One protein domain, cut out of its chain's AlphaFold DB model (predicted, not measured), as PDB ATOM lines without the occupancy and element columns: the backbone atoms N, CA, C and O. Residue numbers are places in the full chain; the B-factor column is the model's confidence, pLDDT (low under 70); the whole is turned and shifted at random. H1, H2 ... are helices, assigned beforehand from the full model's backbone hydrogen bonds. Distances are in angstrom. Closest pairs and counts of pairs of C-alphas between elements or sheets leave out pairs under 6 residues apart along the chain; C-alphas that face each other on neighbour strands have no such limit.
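Overview. This is residues 18 to 88 of the 151 residues of an uncharacterized protein of Ramularia collo-cygni (UniProt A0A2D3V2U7). One long helix, H2, has the short H1 folded back along its first part as a loose helical hairpin; beyond its other end, unnamed residues 59 to 77 fold back toward the small H3, which touches neither helix. The 71 printed residues hold H1, H2 and H3 in that order and no named strand; the class is all helix, with 31 residues in named elements, under half. The whole is loose and elongated, with a radius of gyration of the C-alphas of 14.2 A and spans of 44 by 26 by 17 A.

Along the chain. H2, residues 39 to 58, is 28.8 A long, from C-alpha 39 at (-23.865, 18.560, 20.858) to C-alpha 58 at (-46.828, 34.657, 27.330). H1, residues 18 to 24, measures 9.9 A; H3, residues 78 to 81, 5.5 A.

Arrangement. H2, with residues 40 to 48 alone, touches H1; the closest C-alphas, of Ala 22 and Ile 41, are 5.8 A apart. This hairpin runs opposite ways at a shallow tilt of 34 degrees, only just short of steep. H3 is apart from both. In H1 and H2 every O i to N i+4 pair is within hydrogen-bond range; H3 is too short for one.

Size, cuts and confidence. The farthest C-alphas, of Thr 58 and Met 88, are 43.8 A apart. The printed part has no cut, and both links are long. Residues 25 to 36 have pLDDT under 70.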
ATOM      1  N   SER A  18     -26.210  34.142  22.812       90.62
ATOM      2  CA  SER A  18     -25.685  32.825  23.206       90.62
ATOM      3  C   SER A  18     -25.628  31.817  22.052       90.62
ATOM      4  O   SER A  18     -24.685  31.035  21.943       90.62
ATOM      5  N   LEU A  19     -26.612  31.845  21.149       90.31
ATOM      6  CA  LEU A  19     -26.649  30.969  19.977       90.31
ATOM      7  C   LEU A  19     -25.680  31.435  18.885       90.31
ATOM      8  O   LEU A  19     -25.123  30.608  18.163       90.31
ATOM      9  N   LEU A  20     -25.471  32.748  18.750       88.50
ATOM     10  CA  LEU A  20     -24.474  33.303  17.832       88.50
ATOM     11  C   LEU A  20     -23.052  32.975  18.297       88.50
ATOM     12  O   LEU A  20     -22.238  32.548  17.484       88.50
ATOM     13  N   GLU A  21     -22.780  33.099  19.594       88.38
ATOM     14  CA  GLU A  21     -21.504  32.731  20.210       88.38
ATOM     15  C   GLU A  21     -21.215  31.240  20.039       88.38
ATOM     16  O   GLU A  21     -20.147  30.880  19.543       88.38
ATOM     17  N   ALA A  22     -22.189  30.370  20.326       87.19
ATOM     18  CA  ALA A  22     -22.048  28.926  20.123       87.19
ATOM     19  C   ALA A  22     -21.750  28.549  18.659       87.19
ATOM     20  O   ALA A  22     -21.093  27.544  18.399       87.19
ATOM     21  N   ARG A  23     -22.212  29.359  17.696       84.06
ATOM     22  CA  ARG A  23     -21.994  29.157  16.255       84.06
ATOM     23  C   ARG A  23     -20.784  29.892  15.691       84.06
ATOM     24  O   ARG A  23     -20.444  29.663  14.532       84.06
ATOM     25  N   SER A  24     -20.125  30.746  16.469       82.00
ATOM     26  CA  SER A  24     -18.942  31.488  16.015       82.00
ATOM     27  C   SER A  24     -17.817  30.553  15.548       82.00
ATOM     28  O   SER A  24     -17.140  30.847  14.566       82.00
ATOM     29  N   SER A  25     -17.707  29.367  16.154       68.81
ATOM     30  CA  SER A  25     -16.759  28.308  15.780       68.81
ATOM     31  C   SER A  25     -17.021  27.686  14.401       68.81
ATOM     32  O   SER A  25     -16.109  27.132  13.793       68.81
ATOM     33  N   LEU A  26     -18.244  27.794  13.873       67.81
ATOM     34  CA  LEU A  26     -18.640  27.245  12.570       67.81
ATOM     35  C   LEU A  26     -18.515  28.248  11.421       67.81
ATOM     36  O   LEU A  26     -18.797  27.896  10.279       67.81
ATOM     37  N   SER A  27     -18.103  29.486  11.709       56.88
ATOM     38  CA  SER A  27     -18.075  30.633  10.790       56.88
ATOM     39  C   SER A  27     -17.140  30.492   9.570       56.88
ATOM     40  O   SER A  27     -16.921  31.472   8.849       56.88
ATOM     41  N   SER A  28     -16.600  29.306   9.279       62.94
ATOM     42  CA  SER A  28     -15.984  29.076   7.974       62.94
ATOM     43  C   SER A  28     -17.066  29.198   6.892       62.94
ATOM     44  O   SER A  28     -18.110  28.551   7.009       62.94
ATOM     45  N   PRO A  29     -16.852  29.987   5.824       57.66
ATOM     46  CA  PRO A  29     -17.836  30.155   4.752       57.66
ATOM     47  C   PRO A  29     -18.230  28.824   4.091       57.66
ATOM     48  O   PRO A  29     -19.344  28.704   3.593       57.66
ATOM     49  N   SER A  30     -17.359  27.809   4.153       59.16
ATOM     50  CA  SER A  30     -17.623  26.454   3.655       59.16
ATOM     51  C   SER A  30     -18.712  25.707   4.431       59.16
ATOM     52  O   SER A  30     -19.390  24.853   3.873       59.16
ATOM     53  N   ASN A  31     -18.900  26.027   5.714       61.59
ATOM     54  CA  ASN A  31     -19.754  25.261   6.627       61.59
ATOM     55  C   ASN A  31     -21.092  25.960   6.901       61.59
ATOM     56  O   ASN A  31     -21.894  25.471   7.693       61.59
ATOM     57  N   LEU A  32     -21.353  27.085   6.227       60.44
ATOM     58  CA  LEU A  32     -22.521  27.938   6.453       60.44
ATOM     59  C   LEU A  32     -23.856  27.217   6.199       60.44
ATOM     60  O   LEU A  32     -24.864  27.522   6.837       60.44
ATOM     61  N   TYR A  33     -23.848  26.259   5.272       63.62
ATOM     62  CA  TYR A  33     -25.020  25.478   4.867       63.62
ATOM     63  C   TYR A  33     -25.125  24.131   5.590       63.62
ATOM     64  O   TYR A  33     -26.154  23.460   5.521       63.62
ATOM     65  N   THR A  34     -24.084  23.745   6.330       64.56
ATOM     66  CA  THR A  34     -24.048  22.464   7.032       64.56
ATOM     67  C   THR A  34     -24.813  22.560   8.346       64.56
ATOM     68  O   THR A  34     -24.617  23.485   9.134       64.56
ATOM     69  N   ILE A  35     -25.676  21.577   8.613       65.38
ATOM     70  CA  ILE A  35     -26.347  21.466   9.910       65.38
ATOM     71  C   ILE A  35     -25.309  21.023  10.951       65.38
ATOM     72  O   ILE A  35     -24.722  19.947  10.796       65.38
ATOM     73  N   PRO A  36     -25.090  21.804  12.023       67.62
ATOM     74  CA  PRO A  36     -24.100  21.460  13.031       67.62
ATOM     75  C   PRO A  36     -24.437  20.137  13.714       67.62
ATOM     76  O   PRO A  36     -25.526  19.958  14.260       67.62
ATOM     77  N   SER A  37     -23.486  19.205  13.714       72.75
ATOM     78  CA  SER A  37     -23.623  17.948  14.462       72.75
ATOM     79  C   SER A  37     -23.119  18.054  15.906       72.75
ATOM     80  O   SER A  37     -23.298  17.113  16.674       72.75
ATOM     81  N   ASP A  38     -22.544  19.199  16.288       85.00
ATOM     82  CA  ASP A  38     -22.010  19.433  17.629       85.00
ATOM     83  C   ASP A  38     -23.129  19.467  18.685       85.00
ATOM     84  O   ASP A  38     -24.109  20.212  18.583       85.00
ATOM     85  N   HIS A  39     -22.955  18.657  19.728       87.69
ATOM     86  CA  HIS A  39     -23.865  18.560  20.858       87.69
ATOM     87  C   HIS A  39     -24.029  19.897  21.592       87.69
ATOM     88  O   HIS A  39     -25.140  20.240  21.998       87.69
ATOM     89  N   LYS A  40     -22.961  20.696  21.721       88.06
ATOM     90  CA  LYS A  40     -23.021  22.005  22.395       88.06
ATOM     91  C   LYS A  40     -23.959  22.969  21.672       88.06
ATOM     92  O   LYS A  40     -24.738  23.674  22.308       88.06
ATOM     93  N   ILE A  41     -23.921  22.953  20.343       89.12
ATOM     94  CA  ILE A  41     -24.741  23.824  19.497       89.12
ATOM     95  C   ILE A  41     -26.204  23.382  19.547       89.12
ATOM     96  O   ILE A  41     -27.086  24.222  19.704       89.12
ATOM     97  N   LYS A  42     -26.465  22.070  19.520       90.44
ATOM     98  CA  LYS A  42     -27.821  21.525  19.686       90.44
ATOM     99  C   LYS A  42     -28.442  21.895  21.033       90.44
ATOM    100  O   LYS A  42     -29.609  22.274  21.069       90.44
ATOM    101  N   LEU A  43     -27.675  21.832  22.122       92.75
ATOM    102  CA  LEU A  43     -28.154  22.263  23.438       92.75
ATOM    103  C   LEU A  43     -28.498  23.758  23.453       92.75
ATOM    104  O   LEU A  43     -29.573  24.132  23.924       92.75
ATOM    105  N   ALA A  44     -27.634  24.604  22.887       92.75
ATOM    106  CA  ALA A  44     -27.891  26.041  22.786       92.75
ATOM    107  C   ALA A  44     -29.141  26.352  21.934       92.75
ATOM    108  O   ALA A  44     -29.944  27.213  22.293       92.75
ATOM    109  N   GLU A  45     -29.350  25.623  20.834       93.31
ATOM    110  CA  GLU A  45     -30.560  25.719  20.007       93.31
ATOM    111  C   GLU A  45     -31.820  25.325  20.779       93.31
ATOM    112  O   GLU A  45     -32.806  26.058  20.752       93.31
ATOM    113  N   GLN A  46     -31.791  24.202  21.501       94.94
ATOM    114  CA  GLN A  46     -32.921  23.746  22.311       94.94
ATOM    115  C   GLN A  46     -33.293  24.766  23.391       94.94
ATOM    116  O   GLN A  46     -34.470  25.095  23.536       94.94
ATOM    117  N   GLN A  47     -32.305  25.320  24.096       95.62
ATOM    118  CA  GLN A  47     -32.519  26.361  25.105       95.62
ATOM    119  C   GLN A  47     -33.114  27.641  24.498       95.62
ATOM    120  O   GLN A  47     -34.059  28.219  25.045       95.62
ATOM    121  N   ALA A  48     -32.610  28.070  23.337       95.94
ATOM    122  CA  ALA A  48     -33.145  29.224  22.619       95.94
ATOM    123  C   ALA A  48     -34.598  28.996  22.167       95.94
ATOM    124  O   ALA A  48     -35.440  29.886  22.318       95.94
ATOM    125  N   ILE A  49     -34.913  27.800  21.659       96.06
ATOM    126  CA  ILE A  49     -36.267  27.426  21.228       96.06
ATOM    127  C   ILE A  49     -37.223  27.397  22.423       96.06
ATOM    128  O   ILE A  49     -38.309  27.960  22.345       96.06
ATOM    129  N   GLN A  50     -36.824  26.805  23.548       96.69
ATOM    130  CA  GLN A  50     -37.648  26.804  24.760       96.69
ATOM    131  C   GLN A  50     -37.964  28.230  25.218       96.69
ATOM    132  O   GLN A  50     -39.121  28.561  25.466       96.69
ATOM    133  N   THR A  51     -36.956  29.104  25.233       96.50
ATOM    134  CA  THR A  51     -37.120  30.507  25.629       96.50
ATOM    135  C   THR A  51     -38.101  31.248  24.717       96.50
ATOM    136  O   THR A  51     -38.983  31.962  25.201       96.50
ATOM    137  N   ILE A  52     -37.988  31.080  23.393       95.81
ATOM    138  CA  ILE A  52     -38.858  31.792  22.446       95.81
ATOM    139  C   ILE A  52     -40.274  31.221  22.401       95.81
ATOM    140  O   ILE A  52     -41.218  31.979  22.182       95.81
ATOM    141  N   VAL A  53     -40.442  29.917  22.628       96.00
ATOM    142  CA  VAL A  53     -41.760  29.282  22.743       96.00
ATOM    143  C   VAL A  53     -42.478  29.812  23.979       96.00
ATOM    144  O   VAL A  53     -43.604  30.288  23.851       96.00
ATOM    145  N   SER A  54     -41.812  29.837  25.137       96.44
ATOM    146  CA  SER A  54     -42.373  30.417  26.362       96.44
ATOM    147  C   SER A  54     -42.738  31.890  26.167       96.44
ATOM    148  O   SER A  54     -43.836  32.307  26.520       96.44
ATOM    149  N   LYS A  55     -41.874  32.679  25.513       95.19
ATOM    150  CA  LYS A  55     -42.161  34.090  25.206       95.19
ATOM    151  C   LYS A  55     -43.386  34.257  24.299       95.19
ATOM    152  O   LYS A  55     -44.215  35.123  24.558       95.19
ATOM    153  N   GLN A  56     -43.516  33.443  23.251       94.62
ATOM    154  CA  GLN A  56     -44.681  33.479  22.358       94.62
ATOM    155  C   GLN A  56     -45.973  33.092  23.084       94.62
ATOM    156  O   GLN A  56     -47.004  33.720  22.852       94.62
ATOM    157  N   GLN A  57     -45.911  32.116  23.994       94.56
ATOM    158  CA  GLN A  57     -47.046  31.721  24.829       94.56
ATOM    159  C   GLN A  57     -47.482  32.851  25.767       94.56
ATOM    160  O   GLN A  57     -48.667  33.168  25.803       94.56
ATOM    161  N   THR A  58     -46.540  33.507  26.455       96.31
ATOM    162  CA  THR A  58     -46.828  34.657  27.330       96.31
ATOM    163  C   THR A  58     -47.452  35.825  26.567       96.31
ATOM    164  O   THR A  58     -48.299  36.532  27.102       96.31
ATOM    165  N   LEU A  59     -47.059  36.023  25.306       92.62
ATOM    166  CA  LEU A  59     -47.597  37.071  24.436       92.62
ATOM    167  C   LEU A  59     -48.883  36.656  23.700       92.62
ATOM    168  O   LEU A  59     -49.369  37.413  22.862       92.62
ATOM    169  N   CYS A  60     -49.426  35.464  23.971       90.44
ATOM    170  CA  CYS A  60     -50.596  34.908  23.285       90.44
ATOM    171  C   CYS A  60     -50.454  34.857  21.747       90.44
ATOM    172  O   CYS A  60     -51.455  34.870  21.028       90.44
ATOM    173  N   ILE A  61     -49.222  34.757  21.234       89.81
ATOM    174  CA  ILE A  61     -48.942  34.657  19.798       89.81
ATOM    175  C   ILE A  61     -49.301  33.246  19.325       89.81
ATOM    176  O   ILE A  61     -48.888  32.234  19.898       89.81
ATOM    177  N   ARG A  62     -50.096  33.173  18.261       87.31
ATOM    178  CA  ARG A  62     -50.499  31.934  17.591       87.31
ATOM    179  C   ARG A  62     -50.440  32.214  16.097       87.31
ATOM    180  O   ARG A  62     -51.093  33.175  15.729       87.31
ATOM    181  N   PRO A  63     -49.769  31.397  15.271       89.81
ATOM    182  CA  PRO A  63     -49.093  30.138  15.581       89.81
ATOM    183  C   PRO A  63     -47.756  30.331  16.312       89.81
ATOM    184  O   PRO A  63     -47.134  31.383  16.230       89.81
ATOM    185  N   ILE A  64     -47.327  29.290  17.032       93.44
ATOM    186  CA  ILE A  64     -46.013  29.254  17.689       93.44
ATOM    187  C   ILE A  64     -44.977  28.771  16.674       93.44
ATOM    188  O   ILE A  64     -45.172  27.733  16.038       93.44
ATOM    189  N   THR A  65     -43.859  29.482  16.558       94.44
ATOM    190  CA  THR A  65     -42.733  29.116  15.693       94.44
ATOM    191  C   THR A  65     -41.470  28.842  16.509       94.44
ATOM    192  O   THR A  65     -41.296  29.326  17.626       94.44
ATOM    193  N   SER A  66     -40.542  28.068  15.946       93.62
ATOM    194  CA  SER A  66     -39.231  27.810  16.561       93.62
ATOM    195  C   SER A  66     -38.229  28.957  16.369       93.62
ATOM    196  O   SER A  66     -37.068  28.824  16.749       93.62
ATOM    197  N   GLY A  67     -38.631  30.052  15.711       93.44
ATOM    198  CA  GLY A  67     -37.735  31.143  15.324       93.44
ATOM    199  C   GLY A  67     -36.659  30.756  14.305       93.44
ATOM    200  O   GLY A  67     -35.764  31.553  14.041       93.44
ATOM    201  N   GLU A  68     -36.731  29.545  13.740       92.69
ATOM    202  CA  GLU A  68     -35.752  28.994  12.792       92.69
ATOM    203  C   GLU A  68     -34.333  28.859  13.354       92.69
ATOM    204  O   GLU A  68     -33.342  28.852  12.621       92.69
ATOM    205  N   PHE A  69     -34.219  28.705  14.672       91.75
ATOM    206  CA  PHE A  69     -32.922  28.674  15.333       91.75
ATOM    207  C   PHE A  69     -32.062  27.477  14.942       91.75
ATOM    208  O   PHE A  69     -30.855  27.647  14.879       91.75
ATOM    209  N   CYS A  70     -32.635  26.334  14.554       88.12
ATOM    210  CA  CYS A  70     -31.884  25.156  14.085       88.12
ATOM    211  C   CYS A  70     -31.200  25.319  12.717       88.12
ATOM    212  O   CYS A  70     -30.470  24.433  12.285       88.12
ATOM    213  N   ARG A  71     -31.439  26.427  12.007       85.62
ATOM    214  CA  ARG A  71     -30.864  26.675  10.681       85.62
ATOM    215  C   ARG A  71     -30.129  28.006  10.623       85.62
ATOM    216  O   ARG A  71     -30.392  28.928  11.404       85.62
ATOM    217  N   HIS A  72     -29.166  28.099   9.712       81.44
ATOM    218  CA  HIS A  72     -28.500  29.363   9.394       81.44
ATOM    219  C   HIS A  72     -29.290  30.142   8.330       81.44
ATOM    220  O   HIS A  72     -29.559  31.330   8.501       81.44
ATOM    221  N   ILE A  73     -29.754  29.439   7.295       83.19
ATOM    222  CA  ILE A  73     -30.580  29.955   6.199       83.19
ATOM    223  C   ILE A  73     -31.806  29.058   5.995       83.19
ATOM    224  O   ILE A  73     -31.759  27.883   6.353       83.19
ATOM    225  N   TYR A  74     -32.905  29.591   5.450       85.62
ATOM    226  CA  TYR A  74     -34.187  28.871   5.375       85.62
ATOM    227  C   TYR A  74     -34.114  27.553   4.579       85.62
ATOM    228  O   TYR A  74     -34.817  26.607   4.920       85.62
ATOM    229  N   TYR A  75     -33.229  27.471   3.577       84.12
ATOM    230  CA  TYR A  75     -32.964  26.264   2.780       84.12
ATOM    231  C   TYR A  75     -31.759  25.438   3.267       84.12
ATOM    232  O   TYR A  75     -31.404  24.441   2.645       84.12
ATOM    233  N   GLY A  76     -31.092  25.851   4.349       81.81
ATOM    234  CA  GLY A  76     -29.858  25.211   4.807       81.81
ATOM    235  C   GLY A  76     -30.106  23.774   5.257       81.81
ATOM    236  O   GLY A  76     -30.998  23.526   6.073       81.81
ATOM    237  N   GLY A  77     -29.324  22.830   4.735       80.94
ATOM    238  CA  GLY A  77     -29.467  21.406   5.021       80.94
ATOM    239  C   GLY A  77     -30.550  20.692   4.210       80.94
ATOM    240  O   GLY A  77     -30.740  19.494   4.422       80.94
ATOM    241  N   LEU A  78     -31.287  21.387   3.332       86.69
ATOM    242  CA  LEU A  78     -32.282  20.765   2.454       86.69
ATOM    243  C   LEU A  78     -31.594  19.955   1.354       86.69
ATOM    244  O   LEU A  78     -31.836  18.758   1.227       86.69
ATOM    245  N   PHE A  79     -30.724  20.605   0.582       84.62
ATOM    246  CA  PHE A  79     -30.065  20.002  -0.575       84.62
ATOM    247  C   PHE A  79     -29.018  18.962  -0.168       84.62
ATOM    248  O   PHE A  79     -28.807  17.987  -0.876       84.62
ATOM    249  N   GLU A  80     -28.415  19.119   1.008       82.50
ATOM    250  CA  GLU A  80     -27.435  18.191   1.569       82.50
ATOM    251  C   GLU A  80     -28.074  16.887   2.063       82.50
ATOM    252  O   GLU A  80     -27.405  15.858   2.132       82.50
ATOM    253  N   LYS A  81     -29.360  16.919   2.432       84.38
ATOM    254  CA  LYS A  81     -30.114  15.743   2.897       84.38
ATOM    255  C   LYS A  81     -30.965  15.100   1.808       84.38
ATOM    256  O   LYS A  81     -31.476  14.000   2.019       84.38
ATOM    257  N   LEU A  82     -31.162  15.777   0.680       89.56
ATOM    258  CA  LEU A  82     -31.998  15.283  -0.403       89.56
ATOM    259  C   LEU A  82     -31.227  14.258  -1.243       89.56
ATOM    260  O   LEU A  82     -30.173  14.556  -1.801       89.56
ATOM    261  N   SER A  83     -31.765  13.040  -1.342       91.19
ATOM    262  CA  SER A  83     -31.169  11.988  -2.172       91.19
ATOM    263  C   SER A  83     -31.118  12.419  -3.641       91.19
ATOM    264  O   SER A  83     -32.087  12.972  -4.161       91.19
ATOM    265  N   GLY A  84     -29.985  12.174  -4.302       91.50
ATOM    266  CA  GLY A  84     -29.755  12.570  -5.694       91.50
ATOM    267  C   GLY A  84     -29.190  13.982  -5.880       91.50
ATOM    268  O   GLY A  84     -28.953  14.381  -7.016       91.50
ATOM    269  N   MET A  85     -28.937  14.729  -4.800       86.44
ATOM    270  CA  MET A  85     -28.236  16.013  -4.863       86.44
ATOM    271  C   MET A  85     -26.820  15.917  -4.297       86.44
ATOM    272  O   MET A  85     -26.541  15.147  -3.380       86.44
ATOM    273  N   THR A  86     -25.900  16.697  -4.865       81.75
ATOM    274  CA  THR A  86     -24.504  16.760  -4.417       81.75
ATOM    275  C   THR A  86     -24.070  18.221  -4.320       81.75
ATOM    276  O   THR A  86     -24.180  18.946  -5.310       81.75
ATOM    277  N   PRO A  87     -23.601  18.688  -3.147       74.88
ATOM    278  CA  PRO A  87     -23.151  20.063  -2.992       74.88
ATOM    279  C   PRO A  87     -21.889  20.303  -3.828       74.88
ATOM    280  O   PRO A  87     -20.900  19.584  -3.699       74.88
ATOM    281  N   MET A  88     -21.920  21.336  -4.670       75.12
ATOM    282  CA  MET A  88     -20.794  21.762  -5.506       75.12
ATOM    283  C   MET A  88     -20.281  23.120  -5.005       75.12
ATOM    284  O   MET A  88     -20.760  24.156  -5.464       75.12
TER     285      MET A  88